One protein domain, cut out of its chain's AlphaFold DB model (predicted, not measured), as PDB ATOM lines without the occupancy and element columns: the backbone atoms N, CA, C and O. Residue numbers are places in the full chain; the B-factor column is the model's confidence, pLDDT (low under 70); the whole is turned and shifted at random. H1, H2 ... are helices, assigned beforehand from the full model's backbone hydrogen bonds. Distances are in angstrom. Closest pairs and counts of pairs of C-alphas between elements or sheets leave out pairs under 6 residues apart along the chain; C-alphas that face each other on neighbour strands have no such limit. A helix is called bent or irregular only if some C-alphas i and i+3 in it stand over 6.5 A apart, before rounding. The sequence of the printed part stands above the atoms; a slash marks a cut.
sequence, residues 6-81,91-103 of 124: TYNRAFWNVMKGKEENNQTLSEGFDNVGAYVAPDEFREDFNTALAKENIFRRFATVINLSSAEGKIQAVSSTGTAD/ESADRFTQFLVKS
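Overview. This is residues 6 to 81 and 91 to 103 of the 124 residues of the protein "Phage major capsid protein, HK97 family" of Garciella nitratireducens DSM 15102 (UniProt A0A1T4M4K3). The printed part is a thin, drawn-out string of parts: H1 and H2 make a small crossed pair at one end, H3 leads away from them to short H4, and beyond H4 a long arm without named elements reaches the other end. Residues 59 to 81 run out along this arm and residues 91 to 103 run back, with a cut at its far end. The printed part has 89 residues with four named helices, in the order H1, H2, H3, H4, and no named strand. The class is all helix, though only 36 of the 89 residues are in named elements. The whole is extended, with a radius of gyration of the C-alphas of 23.0 A, and spans 77 by 28 by 18 A.

Arrangement. H1, residues 6 to 15, touches H2, residues 22 to 28; the closest C-alphas are those of Tyr 7 and Thr 24, 5.8 A apart. Their lines are about perpendicular, at 74 degrees. In the short link after H2, residues 29 to 30 pair with residues 34 to 35, antiparallel. H3, residues 39 to 52, is apart from H2. H1 and H3 are close but not clearly touching, with the closest C-alphas, those of Asn 8 and Glu 40, 7.9 A apart; they run the same way at a steep tilt of 60 degrees. H4, residues 54 to 58, and H3 only just touch, with 3 pairs of C-alphas within 8 A, and only at the corner by their tight link. Their closest C-alphas are those of Ala 50 and Arg 56, 6.0 A apart. H4 is apart from H1 and H2. Every O i to N i+4 pair is within hydrogen-bond range in H1; the counts are 9 of 10 in H3, 1 of 3 in H2 and 0 of 1 in H4, where O i to N i+3 gives 2 of 4 in H2 and 2 of 2 in H4.

Along the chain. H1 begins at C-alpha 6 at (643.367, 352.180, 439.142) and is 14.4 A long. H2 is 10.8 A long and only just irregular, with C-alphas 24 and 27 being 6.6 A apart. H3, the longest helix, measures 20.2 A and begins at C-alpha 39 at (633.731, 359.333, 436.092). H4, 6.9 A long, ends at C-alpha 58 at (622.466, 382.598, 428.506).

Size, cuts and confidence. The two C-alphas farthest apart, those of Glu 19 and Asp 81, are 77.6 A apart. Residues 29 to 34, residues 42 to 48 of H3, and residues 51 to 56, of which 54 to 56 belong to H4, stand free. Residues 82 to 90 are not printed; C-alphas 81 and 91 are 10.1 A apart across the cut. No link between the helices is long. Mean pLDDT of the printed part is 74.8; 31 residues are under 70, among them residues 66 to 80 and 91 to 100.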
ATOM      1  N   THR A   6     642.583 353.170 439.891       85.00
ATOM      2  CA  THR A   6     643.367 352.180 439.142       85.00
ATOM      3  C   THR A   6     642.736 351.896 437.778       85.00
ATOM      4  O   THR A   6     643.458 351.833 436.783       85.00
ATOM      5  N   TYR A   7     641.403 351.795 437.722       86.38
ATOM      6  CA  TYR A   7     640.648 351.645 436.478       86.38
ATOM      7  C   TYR A   7     640.791 352.880 435.588       86.38
ATOM      8  O   TYR A   7     641.144 352.741 434.421       86.38
ATOM      9  N   ASN A   8     640.607 354.085 436.143       84.38
ATOM     10  CA  ASN A   8     640.710 355.340 435.390       84.38
ATOM     11  C   ASN A   8     642.073 355.458 434.699       84.38
ATOM     12  O   ASN A   8     642.153 355.749 433.505       84.38
ATOM     13  N   ARG A   9     643.155 355.159 435.430       84.00
ATOM     14  CA  ARG A   9     644.512 355.163 434.871       84.00
ATOM     15  C   ARG A   9     644.685 354.117 433.771       84.00
ATOM     16  O   ARG A   9     645.224 354.446 432.716       84.00
ATOM     17  N   ALA A  10     644.235 352.883 434.005       84.81
ATOM     18  CA  ALA A  10     644.339 351.809 433.019       84.81
ATOM     19  C   ALA A  10     643.545 352.135 431.742       84.81
ATOM     20  O   ALA A  10     644.063 351.969 430.640       84.81
ATOM     21  N   PHE A  11     642.330 352.672 431.883       84.25
ATOM     22  CA  PHE A  11     641.482 353.101 430.773       84.25
ATOM     23  C   PHE A  11     642.194 354.137 429.895       84.25
ATOM     24  O   PHE A  11     642.315 353.948 428.685       84.25
ATOM     25  N   TRP A  12     642.734 355.201 430.497       82.75
ATOM     26  CA  TRP A  12     643.434 356.247 429.749       82.75
ATOM     27  C   TRP A  12     644.742 355.769 429.123       82.75
ATOM     28  O   TRP A  12     645.086 356.198 428.024       82.75
ATOM     29  N   ASN A  13     645.464 354.862 429.778       82.38
ATOM     30  CA  ASN A  13     646.671 354.269 429.209       82.38
ATOM     31  C   ASN A  13     646.349 353.409 427.977       82.38
ATOM     32  O   ASN A  13     647.030 353.560 426.961       82.38
ATOM     33  N   VAL A  14     645.270 352.616 428.008       80.50
ATOM     34  CA  VAL A  14     644.792 351.877 426.825       80.50
ATOM     35  C   VAL A  14     644.343 352.817 425.711       80.50
ATOM     36  O   VAL A  14     644.703 352.597 424.554       80.50
ATOM     37  N   MET A  15     643.613 353.888 426.036       77.69
ATOM     38  CA  MET A  15     643.217 354.898 425.045       77.69
ATOM     39  C   MET A  15     644.436 355.569 424.395       77.69
ATOM     40  O   MET A  15     644.415 355.846 423.201       77.69
ATOM     41  N   LYS A  16     645.529 355.749 425.145       76.94
ATOM     42  CA  LYS A  16     646.822 356.268 424.662       76.94
ATOM     43  C   LYS A  16     647.691 355.220 423.956       76.94
ATOM     44  O   LYS A  16     648.853 355.495 423.668       76.94
ATOM     45  N   GLY A  17     647.170 354.016 423.716       71.19
ATOM     46  CA  GLY A  17     647.889 352.939 423.037       71.19
ATOM     47  C   GLY A  17     648.995 352.280 423.867       71.19
ATOM     48  O   GLY A  17     649.820 351.565 423.301       71.19
ATOM     49  N   LYS A  18     649.039 352.496 425.189       75.25
ATOM     50  CA  LYS A  18     649.967 351.800 426.092       75.25
ATOM     51  C   LYS A  18     649.395 350.442 426.489       75.25
ATOM     52  O   LYS A  18     648.188 350.308 426.690       75.25
ATOM     53  N   GLU A  19     650.263 349.441 426.622       71.12
ATOM     54  CA  GLU A  19     649.850 348.131 427.124       71.12
ATOM     55  C   GLU A  19     649.604 348.187 428.633       71.12
ATOM     56  O   GLU A  19     650.462 348.617 429.402       71.12
ATOM     57  N   GLU A  20     648.421 347.747 429.049       69.12
ATOM     58  CA  GLU A  20     648.003 347.668 430.445       69.12
ATOM     59  C   GLU A  20     647.389 346.303 430.728       69.12
ATOM     60  O   GLU A  20     646.877 345.620 429.837       69.12
ATOM     61  N   ASN A  21     647.436 345.896 431.992       67.81
ATOM     62  CA  ASN A  21     646.969 344.579 432.385       67.81
ATOM     63  C   ASN A  21     645.429 344.507 432.324       67.81
ATOM     64  O   ASN A  21     644.732 345.237 433.032       67.81
ATOM     65  N   ASN A  22     644.890 343.584 431.520       66.00
ATOM     66  CA  ASN A  22     643.443 343.428 431.296       66.00
ATOM     67  C   ASN A  22     642.641 343.212 432.591       66.00
ATOM     68  O   ASN A  22     641.472 343.582 432.657       66.00
ATOM     69  N   GLN A  23     643.267 342.656 433.635       68.00
ATOM     70  CA  GLN A  23     642.628 342.423 434.934       68.00
ATOM     71  C   GLN A  23     642.116 343.709 435.596       68.00
ATOM     72  O   GLN A  23     641.106 343.672 436.293       68.00
ATOM     73  N   THR A  24     642.783 344.843 435.368       75.69
ATOM     74  CA  THR A  24     642.384 346.140 435.930       75.69
ATOM     75  C   THR A  24     641.197 346.747 435.180       75.69
ATOM     76  O   THR A  24     640.432 347.505 435.763       75.69
ATOM     77  N   LEU A  25     641.002 346.388 433.909       76.50
ATOM     78  CA  LEU A  25     639.910 346.894 433.068       76.50
ATOM     79  C   LEU A  25     638.607 346.103 433.230       76.50
ATOM     80  O   LEU A  25     637.553 346.577 432.807       76.50
ATOM     81  N   SER A  26     638.663 344.926 433.862       77.50
ATOM     82  CA  SER A  26     637.494 344.086 434.139       77.50
ATOM     83  C   SER A  26     636.420 344.800 434.967       77.50
ATOM     84  O   SER A  26     635.247 344.475 434.835       77.50
ATOM     85  N   GLU A  27     636.803 345.780 435.794       81.00
ATOM     86  CA  GLU A  27     635.880 346.556 436.637       81.00
ATOM     87  C   GLU A  27     634.814 347.304 435.822       81.00
ATOM     88  O   GLU A  27     633.657 347.371 436.228       81.00
ATOM     89  N   GLY A  28     635.197 347.850 434.667       73.69
ATOM     90  CA  GLY A  28     634.299 348.607 433.796       73.69
ATOM     91  C   GLY A  28     633.927 347.871 432.515       73.69
ATOM     92  O   GLY A  28     633.491 348.526 431.573       73.69
ATOM     93  N   PHE A  29     634.148 346.559 432.435       80.19
ATOM     94  CA  PHE A  29     633.802 345.762 431.259       80.19
ATOM     95  C   PHE A  29     632.310 345.408 431.265       80.19
ATOM     96  O   PHE A  29     631.813 344.782 432.200       80.19
ATOM     97  N   ASP A  30     631.599 345.791 430.208       76.44
ATOM     98  CA  ASP A  30     630.229 345.357 429.948       76.44
ATOM     99  C   ASP A  30     630.243 344.071 429.107       76.44
ATOM    100  O   ASP A  30     631.062 343.913 428.200       76.44
ATOM    101  N   ASN A  31     629.287 343.171 429.346       68.69
ATOM    102  CA  ASN A  31     629.153 341.878 428.657       68.69
ATOM    103  C   ASN A  31     628.954 342.007 427.131       68.69
ATOM    104  O   ASN A  31     628.981 341.011 426.411       68.69
ATOM    105  N   VAL A  32     628.762 343.231 426.635       71.19
ATOM    106  CA  VAL A  32     628.642 343.594 425.216       71.19
ATOM    107  C   VAL A  32     630.008 343.946 424.587       71.19
ATOM    108  O   VAL A  32     630.089 344.275 423.405       71.19
ATOM    109  N   GLY A  33     631.108 343.856 425.345       69.31
ATOM    110  CA  GLY A  33     632.460 344.159 424.865       69.31
ATOM    111  C   GLY A  33     632.814 345.649 424.892       69.31
ATOM    112  O   GLY A  33     633.723 346.075 424.182       69.31
ATOM    113  N   ALA A  34     632.090 346.443 425.683       76.56
ATOM    114  CA  ALA A  34     632.347 347.867 425.879       76.56
ATOM    115  C   ALA A  34     633.012 348.120 427.238       76.56
ATOM    116  O   ALA A  34     632.802 347.370 428.186       76.56
ATOM    117  N   TYR A  35     633.780 349.206 427.334       80.94
ATOM    118  CA  TYR A  35     634.311 349.702 428.601       80.94
ATOM    119  C   TYR A  35     633.560 350.967 429.019       80.94
ATOM    120  O   TYR A  35     633.305 351.846 428.192       80.94
ATOM    121  N   VAL A  36     633.197 351.059 430.295       82.81
ATOM    122  CA  VAL A  36     632.528 352.230 430.870       82.81
ATOM    123  C   VAL A  36     633.514 353.396 430.967       82.81
ATOM    124  O   VAL A  36     634.624 353.247 431.463       82.81
ATOM    125  N   ALA A  37     633.115 354.582 430.506       82.25
ATOM    126  CA  ALA A  37     633.960 355.765 430.636       82.25
ATOM    127  C   ALA A  37     634.202 356.110 432.125       82.25
ATOM    128  O   ALA A  37     633.243 356.084 432.902       82.25
ATOM    129  N   PRO A  38     635.440 356.469 432.517       84.31
ATOM    130  CA  PRO A  38     635.755 356.961 433.856       84.31
ATOM    131  C   PRO A  38     634.864 358.127 434.291       84.31
ATOM    132  O   PRO A  38     634.513 358.982 433.476       84.31
ATOM    133  N   ASP A  39     634.559 358.228 435.585       79.81
ATOM    134  CA  ASP A  39     633.731 359.333 436.092       79.81
ATOM    135  C   ASP A  39     634.385 360.718 435.906       79.81
ATOM    136  O   ASP A  39     633.670 361.695 435.678       79.81
ATOM    137  N   GLU A  40     635.720 360.805 435.929       79.94
ATOM    138  CA  GLU A  40     636.486 362.041 435.667       79.94
ATOM    139  C   GLU A  40     636.138 362.649 434.299       79.94
ATOM    140  O   GLU A  40     635.925 363.854 434.174       79.94
ATOM    141  N   PHE A  41     635.946 361.797 433.283       81.19
ATOM    142  CA  PHE A  41     635.551 362.234 431.945       81.19
ATOM    143  C   PHE A  41     634.214 362.983 431.958       81.19
ATOM    144  O   PHE A  41     634.003 363.915 431.183       81.19
ATOM    145  N   ARG A  42     633.290 362.597 432.846       79.88
ATOM    146  CA  ARG A  42     631.979 363.245 432.955       79.88
ATOM    147  C   ARG A  42     632.103 364.679 433.465       79.88
ATOM    148  O   ARG A  42     631.336 365.540 433.034       79.88
ATOM    149  N   GLU A  43     633.022 364.931 434.391       82.19
ATOM    150  CA  GLU A  43     633.247 366.264 434.955       82.19
ATOM    151  C   GLU A  43     633.902 367.198 433.932       82.19
ATOM    152  O   GLU A  43     633.383 368.293 433.679       82.19
ATOM    153  N   ASP A  44     634.941 366.721 433.247       84.06
ATOM    154  CA  ASP A  44     635.590 367.451 432.154       84.06
ATOM    155  C   ASP A  44     634.613 367.744 431.014       84.06
ATOM    156  O   ASP A  44     634.527 368.872 430.521       84.06
ATOM    157  N   PHE A  45     633.801 366.754 430.636       83.56
ATOM    158  CA  PHE A  45     632.776 366.914 429.610       83.56
ATOM    159  C   PHE A  45     631.721 367.953 430.002       83.56
ATOM    160  O   PHE A  45     631.336 368.783 429.178       83.56
ATOM    161  N   ASN A  46     631.264 367.953 431.256       82.81
ATOM    162  CA  ASN A  46     630.322 368.959 431.744       82.81
ATOM    163  C   ASN A  46     630.928 370.366 431.721       82.81
ATOM    164  O   ASN A  46     630.239 371.317 431.338       82.81
ATOM    165  N   THR A  47     632.204 370.488 432.085       86.19
ATOM    166  CA  THR A  47     632.955 371.748 432.054       86.19
ATOM    167  C   THR A  47     633.116 372.259 430.624       86.19
ATOM    168  O   THR A  47     632.793 373.414 430.334       86.19
ATOM    169  N   ALA A  48     633.523 371.390 429.696       86.56
ATOM    170  CA  ALA A  48     633.625 371.711 428.277       86.56
ATOM    171  C   ALA A  48     632.261 372.101 427.690       86.56
ATOM    172  O   ALA A  48     632.148 373.117 427.008       86.56
ATOM    173  N   LEU A  49     631.195 371.366 428.018       85.25
ATOM    174  CA  LEU A  49     629.834 371.716 427.613       85.25
ATOM    175  C   LEU A  49     629.401 373.078 428.151       85.25
ATOM    176  O   LEU A  49     628.755 373.825 427.428       85.25
ATOM    177  N   ALA A  50     629.703 373.406 429.407       83.00
ATOM    178  CA  ALA A  50     629.359 374.709 429.972       83.00
ATOM    179  C   ALA A  50     630.091 375.855 429.252       83.00
ATOM    180  O   ALA A  50     629.514 376.926 429.061       83.00
ATOM    181  N   LYS A  51     631.333 375.615 428.817       85.56
ATOM    182  CA  LYS A  51     632.149 376.583 428.081       85.56
ATOM    183  C   LYS A  51     631.691 376.768 426.630       85.56
ATOM    184  O   LYS A  51     631.516 377.902 426.187       85.56
ATOM    185  N   GLU A  52     631.504 375.668 425.904       87.62
ATOM    186  CA  GLU A  52     631.259 375.674 424.456       87.62
ATOM    187  C   GLU A  52     629.769 375.835 424.102       87.62
ATOM    188  O   GLU A  52     629.423 376.353 423.040       87.62
ATOM    189  N   ASN A  53     628.846 375.426 424.984       84.00
ATOM    190  CA  ASN A  53     627.416 375.559 424.720       84.00
ATOM    191  C   ASN A  53     626.934 376.991 424.991       84.00
ATOM    192  O   ASN A  53     626.711 377.401 426.131       84.00
ATOM    193  N   ILE A  54     626.691 377.726 423.909       86.06
ATOM    194  CA  ILE A  54     626.229 379.118 423.932       86.06
ATOM    195  C   ILE A  54     624.909 379.265 424.711       86.06
ATOM    196  O   ILE A  54     624.760 380.195 425.498       86.06
ATOM    197  N   PHE A  55     623.968 378.325 424.561       83.19
ATOM    198  CA  PHE A  55     622.689 378.375 425.274       83.19
ATOM    199  C   PHE A  55     622.867 378.240 426.787       83.19
ATOM    200  O   PHE A  55     622.178 378.927 427.532       83.19
ATOM    201  N   ARG A  56     623.824 377.433 427.265       83.38
ATOM    202  CA  ARG A  56     624.106 377.308 428.709       83.38
ATOM    203  C   ARG A  56     624.667 378.584 429.331       83.38
ATOM    204  O   ARG A  56     624.521 378.769 430.531       83.38
ATOM    205  N   ARG A  57     625.287 379.459 428.535       82.12
ATOM    206  CA  ARG A  57     625.800 380.755 429.009       82.12
ATOM    207  C   ARG A  57     624.698 381.797 429.193       82.12
ATOM    208  O   ARG A  57     624.875 382.717 429.982       82.12
ATOM    209  N   PHE A  58     623.591 381.661 428.463       86.62
ATOM    210  CA  PHE A  58     622.466 382.598 428.506       86.62
ATOM    211  C   PHE A  58     621.239 382.058 429.251       86.62
ATOM    212  O   PHE A  58     620.362 382.836 429.614       86.62
ATOM    213  N   ALA A  59     621.157 380.746 429.470       85.94
ATOM    214  CA  ALA A  59     620.033 380.092 430.132       85.94
ATOM    215  C   ALA A  59     620.375 379.640 431.559       85.94
ATOM    216  O   ALA A  59     621.534 379.426 431.913       85.94
ATOM    217  N   THR A  60     619.337 379.409 432.364       82.44
ATOM    218  CA  THR A  60     619.466 378.830 433.705       82.44
ATOM    219  C   THR A  60     619.545 377.309 433.623       82.44
ATOM    220  O   THR A  60     618.631 376.654 433.119       82.44
ATOM    221  N   VAL A  61     620.622 376.727 434.152       81.00
ATOM    222  CA  VAL A  61     620.766 375.270 434.270       81.00
ATOM    223  C   VAL A  61     620.110 374.803 435.569       81.00
ATOM    224  O   VAL A  61     620.541 375.180 436.656       81.00
ATOM    225  N   ILE A  62     619.074 373.971 435.457       79.12
ATOM    226  CA  ILE A  62     618.360 373.389 436.600       79.12
ATOM    227  C   ILE A  62     618.731 371.908 436.702       79.12
ATOM    228  O   ILE A  62     618.462 371.129 435.787       79.12
ATOM    229  N   ASN A  63     619.340 371.515 437.823       77.81
ATOM    230  CA  ASN A  63     619.709 370.126 438.089       77.81
ATOM    231  C   ASN A  63     618.516 369.378 438.692       77.81
ATOM    232  O   ASN A  63     618.118 369.633 439.828       77.81
ATOM    233  N   LEU A  64     617.948 368.453 437.924       72.19
ATOM    234  CA  LEU A  64     616.831 367.619 438.359       72.19
ATOM    235  C   LEU A  64     617.359 366.303 438.944       72.19
ATOM    236  O   LEU A  64     618.187 365.634 438.331       72.19
ATOM    237  N   SER A  65     616.847 365.911 440.112       70.38
ATOM    238  CA  SER A  65     617.123 364.604 440.731       70.38
ATOM    239  C   SER A  65     616.244 363.474 440.177       70.38
ATOM    240  O   SER A  65     616.570 362.304 440.353       70.38
ATOM    241  N   SER A  66     615.144 363.814 439.493       66.25
ATOM    242  CA  SER A  66     614.185 362.874 438.901       66.25
ATOM    243  C   SER A  66     614.044 363.097 437.392       66.25
ATOM    244  O   SER A  66     614.090 364.233 436.915       66.25
ATOM    245  N   ALA A  67     613.846 362.010 436.641       60.06
ATOM    246  CA  ALA A  67     613.712 362.032 435.182       60.06
ATOM    247  C   ALA A  67     612.471 362.811 434.694       60.06
ATOM    248  O   ALA A  67     612.497 363.388 433.606       60.06
ATOM    249  N   GLU A  68     611.414 362.882 435.509       60.47
ATOM    250  CA  GLU A  68     610.167 363.607 435.220       60.47
ATOM    251  C   GLU A  68     610.062 364.912 436.022       60.47
ATOM    252  O   GLU A  68     609.104 365.150 436.760       60.47
ATOM    253  N   GLY A  69     611.071 365.773 435.904       58.34
ATOM    254  CA  GLY A  69     611.057 367.083 436.549       58.34
ATOM    255  C   GLY A  69     609.980 368.004 435.974       58.34
ATOM    256  O   GLY A  69     610.242 368.761 435.044       58.34
ATOM    257  N   LYS A  70     608.767 367.972 436.538       59.97
ATOM    258  CA  LYS A  70     607.737 368.988 436.285       59.97
ATOM    259  C   LYS A  70     608.163 370.293 436.958       59.97
ATOM    260  O   LYS A  70     608.087 370.407 438.178       59.97
ATOM    261  N   ILE A  71     608.607 371.272 436.173       64.62
ATOM    262  CA  ILE A  71     608.907 372.616 436.677       64.62
ATOM    263  C   ILE A  71     607.611 373.433 436.658       64.62
ATOM    264  O   ILE A  71     607.027 373.646 435.600       64.62
ATOM    265  N   GLN A  72     607.153 373.888 437.825       64.06
ATOM    266  CA  GLN A  72     606.018 374.808 437.930       64.06
ATOM    267  C   GLN A  72     606.560 376.238 437.993       64.06
ATOM    268  O   GLN A  72     607.234 376.596 438.956       64.06
ATOM    269  N   ALA A  73     606.303 377.039 436.960       60.44
ATOM    270  CA  ALA A  73     606.656 378.456 436.935       60.44
ATOM    271  C   ALA A  73     605.396 379.303 437.149       60.44
ATOM    272  O   ALA A  73     604.352 379.009 436.573       60.44
ATOM    273  N   VAL A  74     605.496 380.348 437.974       64.19
ATOM    274  CA  VAL A  74     604.393 381.275 438.266       64.19
ATOM    275  C   VAL A  74     604.747 382.641 437.696       64.19
ATOM    276  O   VAL A  74     605.829 383.162 437.955       64.19
ATOM    277  N   SER A  75     603.832 383.222 436.927       61.03
ATOM    278  CA  SER A  75     603.881 384.624 436.523       61.03
ATOM    279  C   SER A  75     602.596 385.267 437.030       61.03
ATOM    280  O   SER A  75     601.520 384.961 436.527       61.03
ATOM    281  N   SER A  76     602.713 386.074 438.082       59.81
ATOM    282  CA  SER A  76     601.637 386.954 438.541       59.81
ATOM    283  C   SER A  76     601.836 388.292 437.845       59.81
ATOM    284  O   SER A  76     602.937 388.850 437.875       59.81
ATOM    285  N   THR A  77     600.805 388.766 437.156       64.44
ATOM    286  CA  THR A  77     600.791 390.120 436.599       64.44
ATOM    287  C   THR A  77     599.693 390.855 437.341       64.44
ATOM    288  O   THR A  77     598.534 390.785 436.950       64.44
ATOM    289  N   GLY A  78     600.049 391.502 438.451       62.91
ATOM    290  CA  GLY A  78     599.095 392.297 439.218       62.91
ATOM    291  C   GLY A  78     598.542 393.429 438.356       62.91
ATOM    292  O   GLY A  78     599.302 394.245 437.832       62.91
ATOM    293  N   THR A  79     597.225 393.472 438.189       61.56
ATOM    294  CA  THR A  79     596.525 394.602 437.570       61.56
ATOM    295  C   THR A  79     596.336 395.686 438.622       61.56
ATOM    296  O   THR A  79     595.711 395.443 439.651       61.56
ATOM    297  N   ALA A  80     596.906 396.867 438.380       66.00
ATOM    298  CA  ALA A  80     596.722 398.038 439.228       66.00
ATOM    299  C   ALA A  80     595.711 398.981 438.569       66.00
ATOM    300  O   ALA A  80     595.970 399.473 437.473       66.00
ATOM    301  N   ASP A  81     594.598 399.237 439.256       70.00
ATOM    302  CA  ASP A  81     593.555 400.172 438.833       70.00
ATOM    303  C   ASP A  81     593.327 401.253 439.894       70.00
ATOM    304  O   ASP A  81     593.521 401.032 441.091       70.00
ATOM    305  N   GLU A  91     589.907 392.362 442.516       69.12
ATOM    306  CA  GLU A  91     590.803 391.225 442.717       69.12
ATOM    307  C   GLU A  91     591.561 390.921 441.417       69.12
ATOM    308  O   GLU A  91     590.971 390.803 440.339       69.12
ATOM    309  N   SER A  92     592.886 390.795 441.505       67.50
ATOM    310  CA  SER A  92     593.700 390.415 440.349       67.50
ATOM    311  C   SER A  92     593.417 388.960 439.969       67.50
ATOM    312  O   SER A  92     593.564 388.052 440.786       67.50
ATOM    313  N   ALA A  93     593.029 388.722 438.715       65.88
ATOM    314  CA  ALA A  93     592.778 387.381 438.194       65.88
ATOM    315  C   ALA A  93     594.097 386.670 437.836       65.88
ATOM    316  O   ALA A  93     594.423 386.487 436.660       65.88
ATOM    317  N   ASP A  94     594.855 386.255 438.849       63.44
ATOM    318  CA  ASP A  94     596.082 385.488 438.646       63.44
ATOM    319  C   ASP A  94     595.764 384.067 438.157       63.44
ATOM    320  O   ASP A  94     595.014 383.305 438.773       63.44
ATOM    321  N   ARG A  95     596.344 383.689 437.013       64.62
ATOM    322  CA  ARG A  95     596.194 382.347 436.433       64.62
ATOM    323  C   ARG A  95     597.498 381.570 436.535       64.62
ATOM    324  O   ARG A  95     598.517 381.953 435.965       64.62
ATOM    325  N   PHE A  96     597.439 380.412 437.184       64.25
ATOM    326  CA  PHE A  96     598.547 379.461 437.213       64.25
ATOM    327  C   PHE A  96     598.741 378.831 435.829       64.25
ATOM    328  O   PHE A  96     597.936 378.009 435.392       64.25
ATOM    329  N   THR A  97     599.825 379.194 435.140       67.50
ATOM    330  CA  THR A  97     600.199 378.572 433.861       67.50
ATOM    331  C   THR A  97     601.270 377.517 434.107       67.50
ATOM    332  O   THR A  97     602.327 377.811 434.652       67.50
ATOM    333  N   GLN A  98     601.001 376.271 433.715       65.25
ATOM    334  CA  GLN A  98     601.938 375.162 433.899       65.25
ATOM    335  C   GLN A  98     602.722 374.907 432.610       65.25
ATOM    336  O   GLN A  98     602.128 374.703 431.553       65.25
ATOM    337  N   PHE A  99     604.052 374.853 432.710       69.06
ATOM    338  CA  PHE A  99     604.927 374.487 431.596       69.06
ATOM    339  C   PHE A  99     605.520 373.098 431.831       69.06
ATOM    340  O   PHE A  99     606.190 372.849 432.829       69.06
ATOM    341  N   LEU A 100     605.277 372.170 430.904       66.81
ATOM    342  CA  LEU A 100     605.839 370.826 430.993       66.81
ATOM    343  C   LEU A 100     607.239 370.802 430.371       66.81
ATOM    344  O   LEU A 100     607.383 370.853 429.150       66.81
ATOM    345  N   VAL A 101     608.266 370.666 431.205       70.94
ATOM    346  CA  VAL A 101     609.641 370.424 430.750       70.94
ATOM    347  C   VAL A 101     609.899 368.918 430.745       70.94
ATOM    348  O   VAL A 101     609.707 368.246 431.755       70.94
ATOM    349  N   LYS A 102     610.313 368.371 429.595       70.25
ATOM    350  CA  LYS A 102     610.700 366.958 429.452       70.25
ATOM    351  C   LYS A 102     612.217 366.842 429.363       70.25
ATOM    352  O   LYS A 102     612.857 367.633 428.673       70.25
ATOM    353  N   SER A 103     612.784 365.846 430.042       72.25
ATOM    354  CA  SER A 103     614.205 365.527 429.933       72.25
ATOM    355  C   SER A 103     614.451 364.582 428.754       72.25
ATOM    356  O   SER A 103     613.679 363.657 428.503       72.25
TER     357      SER A 103